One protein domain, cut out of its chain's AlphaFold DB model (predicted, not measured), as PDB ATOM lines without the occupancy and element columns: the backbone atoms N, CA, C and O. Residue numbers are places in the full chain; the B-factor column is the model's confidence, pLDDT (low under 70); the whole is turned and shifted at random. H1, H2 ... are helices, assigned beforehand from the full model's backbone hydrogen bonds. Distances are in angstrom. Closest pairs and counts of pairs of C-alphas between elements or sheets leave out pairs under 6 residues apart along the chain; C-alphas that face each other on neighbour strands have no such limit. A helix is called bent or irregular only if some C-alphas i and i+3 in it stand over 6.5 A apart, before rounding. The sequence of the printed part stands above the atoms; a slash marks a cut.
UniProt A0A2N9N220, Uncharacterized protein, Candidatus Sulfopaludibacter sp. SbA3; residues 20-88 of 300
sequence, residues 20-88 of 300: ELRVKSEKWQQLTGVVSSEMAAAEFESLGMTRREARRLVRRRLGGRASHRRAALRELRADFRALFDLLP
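Overview. This is residues 20 to 88 of the 300 residues of an uncharacterized protein of Candidatus Sulfopaludibacter sp. SbA3 (UniProt A0A2N9N220). A long bent helix, H1, makes one limb of a loose, open U; after the turn near Gly 48, H2 and H3 come back one after the other as the second limb, and H4 turns off at its end. Residues 20 to 26 of H1 and 74 to 82 stick out. The printed part has 69 residues, four named helices in the order H1 H2 H3 H4, no named strand, and is all helix; it is loose, radius of gyration of the C-alphas 15.0 A, spanning 46 by 24 by 17 A.

Along the chain. H1, residues 20 to 46, was assigned as one helix by its hydrogen bonds but is bent: C-alphas 31 and 34 are 6.6 A apart. Arm H1a, residues 20 to 31, begins at C-alpha 20 (40.769, -18.185, 19.509) and is 17.2 A long; H1b, residues 34 to 46, is 18.6 A. H2 is residues 51 to 61, 15.2 A; H3, 65 to 75, 15.5 A; H4, 80 to 86, ends at C-alpha 86 (31.463, -12.297, 30.376).

Arrangement. H1a and H1b stand at a steep tilt of 55 degrees. H1b and H2 touch, the closest C-alphas being those of Phe 44 and Ala 54, 5.1 A, at a steep tilt of 55 degrees, opposite ways. H3 is only just apart from H2 and from H4, closest 8.4 A each. In H1a, H1b, H2, H3 and H4 every O i to N i+4 pair is within hydrogen-bond range.

Size, cuts and confidence. The C-alphas farthest apart, Gly 48 and Arg 81, are 46.3 A apart. The printed part has no cut, and its three links are tight. Mean pLDDT of the printed part is 70.4, with 35 residues under 70, among them 20 to 36.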
ATOM      1  N   GLU A  20      41.443 -17.713  18.288       49.56
ATOM      2  CA  GLU A  20      40.769 -18.185  19.509       49.56
ATOM      3  C   GLU A  20      41.695 -18.319  20.732       49.56
ATOM      4  O   GLU A  20      41.253 -18.117  21.869       49.56
ATOM      5  N   LEU A  21      42.979 -18.638  20.535       48.62
ATOM      6  CA  LEU A  21      43.939 -18.764  21.637       48.62
ATOM      7  C   LEU A  21      44.445 -17.400  22.115       48.62
ATOM      8  O   LEU A  21      44.636 -17.217  23.318       48.62
ATOM      9  N   ARG A  22      44.528 -16.412  21.214       51.94
ATOM     10  CA  ARG A  22      44.817 -15.007  21.559       51.94
ATOM     11  C   ARG A  22      43.728 -14.399  22.452       51.94
ATOM     12  O   ARG A  22      44.027 -13.776  23.469       51.94
ATOM     13  N   VAL A  23      42.457 -14.679  22.147       53.53
ATOM     14  CA  VAL A  23      41.320 -14.242  22.980       53.53
ATOM     15  C   VAL A  23      41.334 -14.930  24.354       53.53
ATOM     16  O   VAL A  23      40.968 -14.321  25.362       53.53
ATOM     17  N   LYS A  24      41.803 -16.186  24.449       48.84
ATOM     18  CA  LYS A  24      41.997 -16.871  25.741       48.84
ATOM     19  C   LYS A  24      43.164 -16.283  26.548       48.84
ATOM     20  O   LYS A  24      43.015 -16.161  27.764       48.84
ATOM     21  N   SER A  25      44.277 -15.881  25.923       48.00
ATOM     22  CA  SER A  25      45.433 -15.309  26.637       48.00
ATOM     23  C   SER A  25      45.159 -13.918  27.214       48.00
ATOM     24  O   SER A  25      45.550 -13.646  28.348       48.00
ATOM     25  N   GLU A  26      44.411 -13.063  26.511       52.06
ATOM     26  CA  GLU A  26      43.976 -11.759  27.049       52.06
ATOM     27  C   GLU A  26      43.019 -11.925  28.243       52.06
ATOM     28  O   GLU A  26      43.111 -11.217  29.252       52.06
ATOM     29  N   LYS A  27      42.144 -12.939  28.190       49.91
ATOM     30  CA  LYS A  27      41.247 -13.305  29.302       49.91
ATOM     31  C   LYS A  27      42.018 -13.793  30.532       49.91
ATOM     32  O   LYS A  27      41.633 -13.488  31.665       49.91
ATOM     33  N   TRP A  28      43.115 -14.521  30.318       46.50
ATOM     34  CA  TRP A  28      44.047 -14.914  31.376       46.50
ATOM     35  C   TRP A  28      44.802 -13.712  31.949       46.50
ATOM     36  O   TRP A  28      44.885 -13.593  33.170       46.50
ATOM     37  N   GLN A  29      45.240 -12.761  31.121       50.94
ATOM     38  CA  GLN A  29      45.902 -11.541  31.597       50.94
ATOM     39  C   GLN A  29      44.990 -10.684  32.496       50.94
ATOM     40  O   GLN A  29      45.415 -10.201  33.550       50.94
ATOM     41  N   GLN A  30      43.694 -10.593  32.186       49.28
ATOM     42  CA  GLN A  30      42.717  -9.937  33.066       49.28
ATOM     43  C   GLN A  30      42.546 -10.639  34.426       49.28
ATOM     44  O   GLN A  30      42.325  -9.980  35.447       49.28
ATOM     45  N   LEU A  31      42.671 -11.970  34.467       47.78
ATOM     46  CA  LEU A  31      42.668 -12.757  35.705       47.78
ATOM     47  C   LEU A  31      43.976 -12.602  36.490       47.78
ATOM     48  O   LEU A  31      43.931 -12.511  37.721       47.78
ATOM     49  N   THR A  32      45.109 -12.458  35.798       52.12
ATOM     50  CA  THR A  32      46.401 -12.141  36.420       52.12
ATOM     51  C   THR A  32      46.475 -10.726  36.978       52.12
ATOM     52  O   THR A  32      47.327 -10.475  37.814       52.12
ATOM     53  N   GLY A  33      45.564  -9.804  36.646       53.31
ATOM     54  CA  GLY A  33      45.595  -8.434  37.176       53.31
ATOM     55  C   GLY A  33      45.563  -8.343  38.715       53.31
ATOM     56  O   GLY A  33      46.172  -7.447  39.296       53.31
ATOM     57  N   VAL A  34      44.916  -9.291  39.406       52.72
ATOM     58  CA  VAL A  34      44.928  -9.346  40.885       52.72
ATOM     59  C   VAL A  34      46.241  -9.926  41.409       52.72
ATOM     60  O   VAL A  34      46.834  -9.329  42.309       52.72
ATOM     61  N   VAL A  35      46.719 -11.010  40.791       55.44
ATOM     62  CA  VAL A  35      48.022 -11.635  41.080       55.44
ATOM     63  C   VAL A  35      49.159 -10.631  40.841       55.44
ATOM     64  O   VAL A  35      50.031 -10.480  41.686       55.44
ATOM     65  N   SER A  36      49.061  -9.814  39.789       64.75
ATOM     66  CA  SER A  36      50.016  -8.757  39.450       64.75
ATOM     67  C   SER A  36      50.087  -7.666  40.511       64.75
ATOM     68  O   SER A  36      51.140  -7.084  40.704       64.75
ATOM     69  N   SER A  37      48.995  -7.384  41.236       73.19
ATOM     70  CA  SER A  37      49.007  -6.324  42.249       73.19
ATOM     71  C   SER A  37      49.693  -6.752  43.544       73.19
ATOM     72  O   SER A  37      50.306  -5.918  44.206       73.19
ATOM     73  N   GLU A  38      49.598  -8.034  43.903       72.19
ATOM     74  CA  GLU A  38      50.294  -8.586  45.067       72.19
ATOM     75  C   GLU A  38      51.743  -8.935  44.730       72.19
ATOM     76  O   GLU A  38      52.620  -8.603  45.520       72.19
ATOM     77  N   MET A  39      52.014  -9.469  43.534       72.75
ATOM     78  CA  MET A  39      53.381  -9.669  43.041       72.75
ATOM     79  C   MET A  39      54.117  -8.342  42.861       72.75
ATOM     80  O   MET A  39      55.210  -8.197  43.389       72.75
ATOM     81  N   ALA A  40      53.502  -7.331  42.237       76.62
ATOM     82  CA  ALA A  40      54.124  -6.012  42.125       76.62
ATOM     83  C   ALA A  40      54.336  -5.372  43.503       76.62
ATOM     84  O   ALA A  40      55.336  -4.702  43.718       76.62
ATOM     85  N   ALA A  41      53.421  -5.576  44.462       83.19
ATOM     86  CA  ALA A  41      53.640  -5.094  45.826       83.19
ATOM     87  C   ALA A  41      54.828  -5.804  46.489       83.19
ATOM     88  O   ALA A  41      55.633  -5.129  47.119       83.19
ATOM     89  N   ALA A  42      54.961  -7.120  46.306       78.94
ATOM     90  CA  ALA A  42      56.097  -7.893  46.800       78.94
ATOM     91  C   ALA A  42      57.423  -7.480  46.136       78.94
ATOM     92  O   ALA A  42      58.432  -7.385  46.824       78.94
ATOM     93  N   GLU A  43      57.420  -7.153  44.839       77.94
ATOM     94  CA  GLU A  43      58.585  -6.591  44.135       77.94
ATOM     95  C   GLU A  43      58.994  -5.222  44.695       77.94
ATOM     96  O   GLU A  43      60.173  -4.946  44.874       77.94
ATOM     97  N   PHE A  44      58.043  -4.343  45.018       84.19
ATOM     98  CA  PHE A  44      58.390  -3.067  45.654       84.19
ATOM     99  C   PHE A  44      58.857  -3.247  47.105       84.19
ATOM    100  O   PHE A  44      59.733  -2.513  47.556       84.19
ATOM    101  N   GLU A  45      58.303  -4.221  47.832       90.50
ATOM    102  CA  GLU A  45      58.777  -4.584  49.172       90.50
ATOM    103  C   GLU A  45      60.209  -5.150  49.124       90.50
ATOM    104  O   GLU A  45      61.025  -4.785  49.970       90.50
ATOM    105  N   SER A  46      60.565  -5.956  48.113       86.56
ATOM    106  CA  SER A  46      61.934  -6.473  47.949       86.56
ATOM    107  C   SER A  46      62.954  -5.390  47.576       86.56
ATOM    108  O   SER A  46      64.137  -5.539  47.871       86.56
ATOM    109  N   LEU A  47      62.497  -4.263  47.022       92.25
ATOM    110  CA  LEU A  47      63.297  -3.052  46.796       92.25
ATOM    111  C   LEU A  47      63.445  -2.170  48.055       92.25
ATOM    112  O   LEU A  47      63.926  -1.042  47.963       92.25
ATOM    113  N   GLY A  48      63.023  -2.656  49.227       95.50
ATOM    114  CA  GLY A  48      63.167  -1.960  50.508       95.50
ATOM    115  C   GLY A  48      62.053  -0.959  50.824       95.50
ATOM    116  O   GLY A  48      62.161  -0.219  51.802       95.50
ATOM    117  N   MET A  49      60.974  -0.915  50.037       95.06
ATOM    118  CA  MET A  49      59.838  -0.038  50.334       95.06
ATOM    119  C   MET A  49      58.956  -0.627  51.430       95.06
ATOM    120  O   MET A  49      58.740  -1.836  51.514       95.06
ATOM    121  N   THR A  50      58.336   0.236  52.234       95.12
ATOM    122  CA  THR A  50      57.346  -0.242  53.202       95.12
ATOM    123  C   THR A  50      56.104  -0.781  52.481       95.12
ATOM    124  O   THR A  50      55.659  -0.244  51.465       95.12
ATOM    125  N   ARG A  51      55.443  -1.795  53.053       92.31
ATOM    126  CA  ARG A  51      54.198  -2.390  52.515       92.31
ATOM    127  C   ARG A  51      53.102  -1.368  52.182       92.31
ATOM    128  O   ARG A  51      52.275  -1.586  51.292       92.31
ATOM    129  N   ARG A  52      53.054  -0.238  52.900       93.94
ATOM    130  CA  ARG A  52      52.114   0.862  52.615       93.94
ATOM    131  C   ARG A  52      52.523   1.650  51.368       93.94
ATOM    132  O   ARG A  52      51.653   1.939  50.547       93.94
ATOM    133  N   GLU A  53      53.804   1.968  51.214       93.06
ATOM    134  CA  GLU A  53      54.351   2.678  50.050       93.06
ATOM    135  C   GLU A  53      54.291   1.821  48.792       93.06
ATOM    136  O   GLU A  53      53.751   2.285  47.788       93.06
ATOM    137  N   ALA A  54      54.697   0.551  48.883       90.75
ATOM    138  CA  ALA A  54      54.579  -0.439  47.818       90.75
ATOM    139  C   ALA A  54      53.139  -0.501  47.285       90.75
ATOM    140  O   ALA A  54      52.881  -0.257  46.108       90.75
ATOM    141  N   ARG A  55      52.146  -0.687  48.166       88.38
ATOM    142  CA  ARG A  55      50.724  -0.687  47.772       88.38
ATOM    143  C   ARG A  55      50.260   0.640  47.168       88.38
ATOM    144  O   ARG A  55      49.386   0.635  46.296       88.38
ATOM    145  N   ARG A  56      50.789   1.779  47.627       89.75
ATOM    146  CA  ARG A  56      50.443   3.109  47.096       89.75
ATOM    147  C   ARG A  56      51.014   3.306  45.690       89.75
ATOM    148  O   ARG A  56      50.293   3.797  44.823       89.75
ATOM    149  N   LEU A  57      52.254   2.881  45.459       88.00
ATOM    150  CA  LEU A  57      52.933   2.899  44.162       88.00
ATOM    151  C   LEU A  57      52.280   1.942  43.168       88.00
ATOM    152  O   LEU A  57      51.955   2.365  42.061       88.00
ATOM    153  N   VAL A  58      51.955   0.716  43.585       84.50
ATOM    154  CA  VAL A  58      51.178  -0.235  42.772       84.50
ATOM    155  C   VAL A  58      49.839   0.370  42.364       84.50
ATOM    156  O   VAL A  58      49.483   0.322  41.192       84.50
ATOM    157  N   ARG A  59      49.102   1.004  43.289       83.50
ATOM    158  CA  ARG A  59      47.830   1.679  42.961       83.50
ATOM    159  C   ARG A  59      47.994   2.863  42.008       83.50
ATOM    160  O   ARG A  59      47.073   3.130  41.244       83.50
ATOM    161  N   ARG A  60      49.114   3.591  42.071       83.44
ATOM    162  CA  ARG A  60      49.415   4.683  41.131       83.44
ATOM    163  C   ARG A  60      49.766   4.137  39.747       83.44
ATOM    164  O   ARG A  60      49.211   4.614  38.767       83.44
ATOM    165  N   ARG A  61      50.623   3.113  39.677       79.19
ATOM    166  CA  ARG A  61      51.127   2.523  38.426       79.19
ATOM    167  C   ARG A  61      50.073   1.694  37.698       79.19
ATOM    168  O   ARG A  61      49.872   1.867  36.506       79.19
ATOM    169  N   LEU A  62      49.371   0.828  38.425       72.00
ATOM    170  CA  LEU A  62      48.277   0.025  37.883       72.00
ATOM    171  C   LEU A  62      46.955   0.795  37.855       72.00
ATOM    172  O   LEU A  62      45.957   0.229  37.448       72.00
ATOM    173  N   GLY A  63      46.884   2.049  38.304       74.00
ATOM    174  CA  GLY A  63      45.623   2.783  38.405       74.00
ATOM    175  C   GLY A  63      44.595   2.152  39.363       74.00
ATOM    176  O   GLY A  63      44.755   1.071  39.937       74.00
ATOM    177  N   GLY A  64      43.474   2.844  39.574       72.06
ATOM    178  CA  GLY A  64      42.376   2.286  40.364       72.06
ATOM    179  C   GLY A  64      41.722   1.113  39.625       72.06
ATOM    180  O   GLY A  64      41.418   1.246  38.443       72.06
ATOM    181  N   ARG A  65      41.400   0.005  40.315       64.56
ATOM    182  CA  ARG A  65      40.649  -1.141  39.735       64.56
ATOM    183  C   ARG A  65      39.378  -0.712  38.986       64.56
ATOM    184  O   ARG A  65      38.980  -1.341  38.012       64.56
ATOM    185  N   ALA A  66      38.747   0.374  39.435       59.66
ATOM    186  CA  ALA A  66      37.582   0.957  38.780       59.66
ATOM    187  C   ALA A  66      37.895   1.549  37.393       59.66
ATOM    188  O   ALA A  66      37.028   1.497  36.527       59.66
ATOM    189  N   SER A  67      39.101   2.083  37.165       68.69
ATOM    190  CA  SER A  67      39.513   2.645  35.871       68.69
ATOM    191  C   SER A  67      39.695   1.552  34.819       68.69
ATOM    192  O   SER A  67      39.062   1.639  33.774       68.69
ATOM    193  N   HIS A  68      40.411   0.470  35.144       62.56
ATOM    194  CA  HIS A  68      40.562  -0.708  34.279       62.56
ATOM    195  C   HIS A  68      39.236  -1.368  33.956       62.56
ATOM    196  O   HIS A  68      38.956  -1.669  32.803       62.56
ATOM    197  N   ARG A  69      38.364  -1.521  34.960       65.62
ATOM    198  CA  ARG A  69      37.019  -2.048  34.725       65.62
ATOM    199  C   ARG A  69      36.221  -1.138  33.789       65.62
ATOM    200  O   ARG A  69      35.574  -1.642  32.888       65.62
ATOM    201  N   ARG A  70      36.270   0.186  33.972       68.44
ATOM    202  CA  ARG A  70      35.594   1.146  33.078       68.44
ATOM    203  C   ARG A  70      36.222   1.213  31.686       68.44
ATOM    204  O   ARG A  70      35.510   1.543  30.748       68.44
ATOM    205  N   ALA A  71      37.524   0.981  31.552       68.88
ATOM    206  CA  ALA A  71      38.211   0.915  30.265       68.88
ATOM    207  C   ALA A  71      37.781  -0.349  29.510       68.88
ATOM    208  O   ALA A  71      37.205  -0.228  28.438       68.88
ATOM    209  N   ALA A  72      37.872  -1.518  30.152       64.88
ATOM    210  CA  ALA A  72      37.395  -2.783  29.596       64.88
ATOM    211  C   ALA A  72      35.896  -2.744  29.240       64.88
ATOM    212  O   ALA A  72      35.493  -3.217  28.184       64.88
ATOM    213  N   LEU A  73      35.054  -2.136  30.088       65.44
ATOM    214  CA  LEU A  73      33.623  -1.960  29.798       65.44
ATOM    215  C   LEU A  73      33.357  -1.026  28.609       65.44
ATOM    216  O   LEU A  73      32.389  -1.241  27.886       65.44
ATOM    217  N   ARG A  74      34.184   0.011  28.418       79.00
ATOM    218  CA  ARG A  74      34.084   0.920  27.265       79.00
ATOM    219  C   ARG A  74      34.528   0.236  25.975       79.00
ATOM    220  O   ARG A  74      33.892   0.418  24.945       79.00
ATOM    221  N   GLU A  75      35.577  -0.569  26.056       72.81
ATOM    222  CA  GLU A  75      36.144  -1.308  24.927       72.81
ATOM    223  C   GLU A  75      35.199  -2.411  24.427       72.81
ATOM    224  O   GLU A  75      35.058  -2.616  23.228       72.81
ATOM    225  N   LEU A  76      34.430  -3.018  25.335       66.38
ATOM    226  CA  LEU A  76      33.402  -4.013  25.015       66.38
ATOM    227  C   LEU A  76      32.128  -3.450  24.350       66.38
ATOM    228  O   LEU A  76      31.201  -4.222  24.122       66.38
ATOM    229  N   ARG A  77      32.039  -2.136  24.067       68.12
ATOM    230  CA  ARG A  77      30.871  -1.469  23.439       68.12
ATOM    231  C   ARG A  77      29.507  -1.971  23.961       68.12
ATOM    232  O   ARG A  77      28.599  -2.247  23.191       68.12
ATOM    233  N   ALA A  78      29.399  -2.072  25.287       56.78
ATOM    234  CA  ALA A  78      28.177  -2.166  26.092       56.78
ATOM    235  C   ALA A  78      26.923  -2.792  25.433       56.78
ATOM    236  O   ALA A  78      25.870  -2.160  25.392       56.78
ATOM    237  N   ASP A  79      26.993  -4.062  25.031       78.69
ATOM    238  CA  ASP A  79      25.792  -4.899  25.010       78.69
ATOM    239  C   ASP A  79      25.646  -5.564  26.390       78.69
ATOM    240  O   ASP A  79      26.521  -6.308  26.847       78.69
ATOM    241  N   PHE A  80      24.548  -5.274  27.097       71.12
ATOM    242  CA  PHE A  80      24.265  -5.867  28.409       71.12
ATOM    243  C   PHE A  80      24.260  -7.399  28.350       71.12
ATOM    244  O   PHE A  80      24.634  -8.044  29.330       71.12
ATOM    245  N   ARG A  81      23.897  -7.992  27.203       77.00
ATOM    246  CA  ARG A  81      23.938  -9.447  27.001       77.00
ATOM    247  C   ARG A  81      25.367  -9.984  27.045       77.00
ATOM    248  O   ARG A  81      25.648 -10.889  27.828       77.00
ATOM    249  N   ALA A  82      26.293  -9.346  26.326       69.75
ATOM    250  CA  ALA A  82      27.712  -9.705  26.351       69.75
ATOM    251  C   ALA A  82      28.317  -9.561  27.759       69.75
ATOM    252  O   ALA A  82      29.159 -10.361  28.167       69.75
ATOM    253  N   LEU A  83      27.843  -8.591  28.552       68.81
ATOM    254  CA  LEU A  83      28.245  -8.451  29.951       68.81
ATOM    255  C   LEU A  83      27.808  -9.650  30.809       68.81
ATOM    256  O   LEU A  83      28.585 -10.105  31.647       68.81
ATOM    257  N   PHE A  84      26.594 -10.173  30.614       72.06
ATOM    258  CA  PHE A  84      26.109 -11.365  31.324       72.06
ATOM    259  C   PHE A  84      26.856 -12.645  30.929       72.06
ATOM    260  O   PHE A  84      27.005 -13.540  31.768       72.06
ATOM    261  N   ASP A  85      27.349 -12.721  29.695       68.62
ATOM    262  CA  ASP A  85      28.154 -13.848  29.211       68.62
ATOM    263  C   ASP A  85      29.615 -13.761  29.663       68.62
ATOM    264  O   ASP A  85      30.251 -14.776  29.957       68.62
ATOM    265  N   LEU A  86      30.140 -12.543  29.806       61.31
ATOM    266  CA  LEU A  86      31.463 -12.297  30.376       61.31
ATOM    267  C   LEU A  86      31.474 -12.359  31.897       61.31
ATOM    268  O   LEU A  86      32.533 -12.604  32.481       61.31
ATOM    269  N   LEU A  87      30.331 -12.149  32.558       62.84
ATOM    270  CA  LEU A  87      30.243 -12.309  33.995       62.84
ATOM    271  C   LEU A  87      30.517 -13.783  34.308       62.84
ATOM    272  O   LEU A  87      29.746 -14.654  33.903       62.84
ATOM    273  N   PRO A  88      31.592 -14.099  35.048       64.31
ATOM    274  CA  PRO A  88      31.881 -15.471  35.408       64.31
ATOM    275  C   PRO A  88      30.754 -15.964  36.316       64.31
ATOM    276  O   PRO A  88      30.791 -15.750  37.528       64.31
TER     277      PRO A  88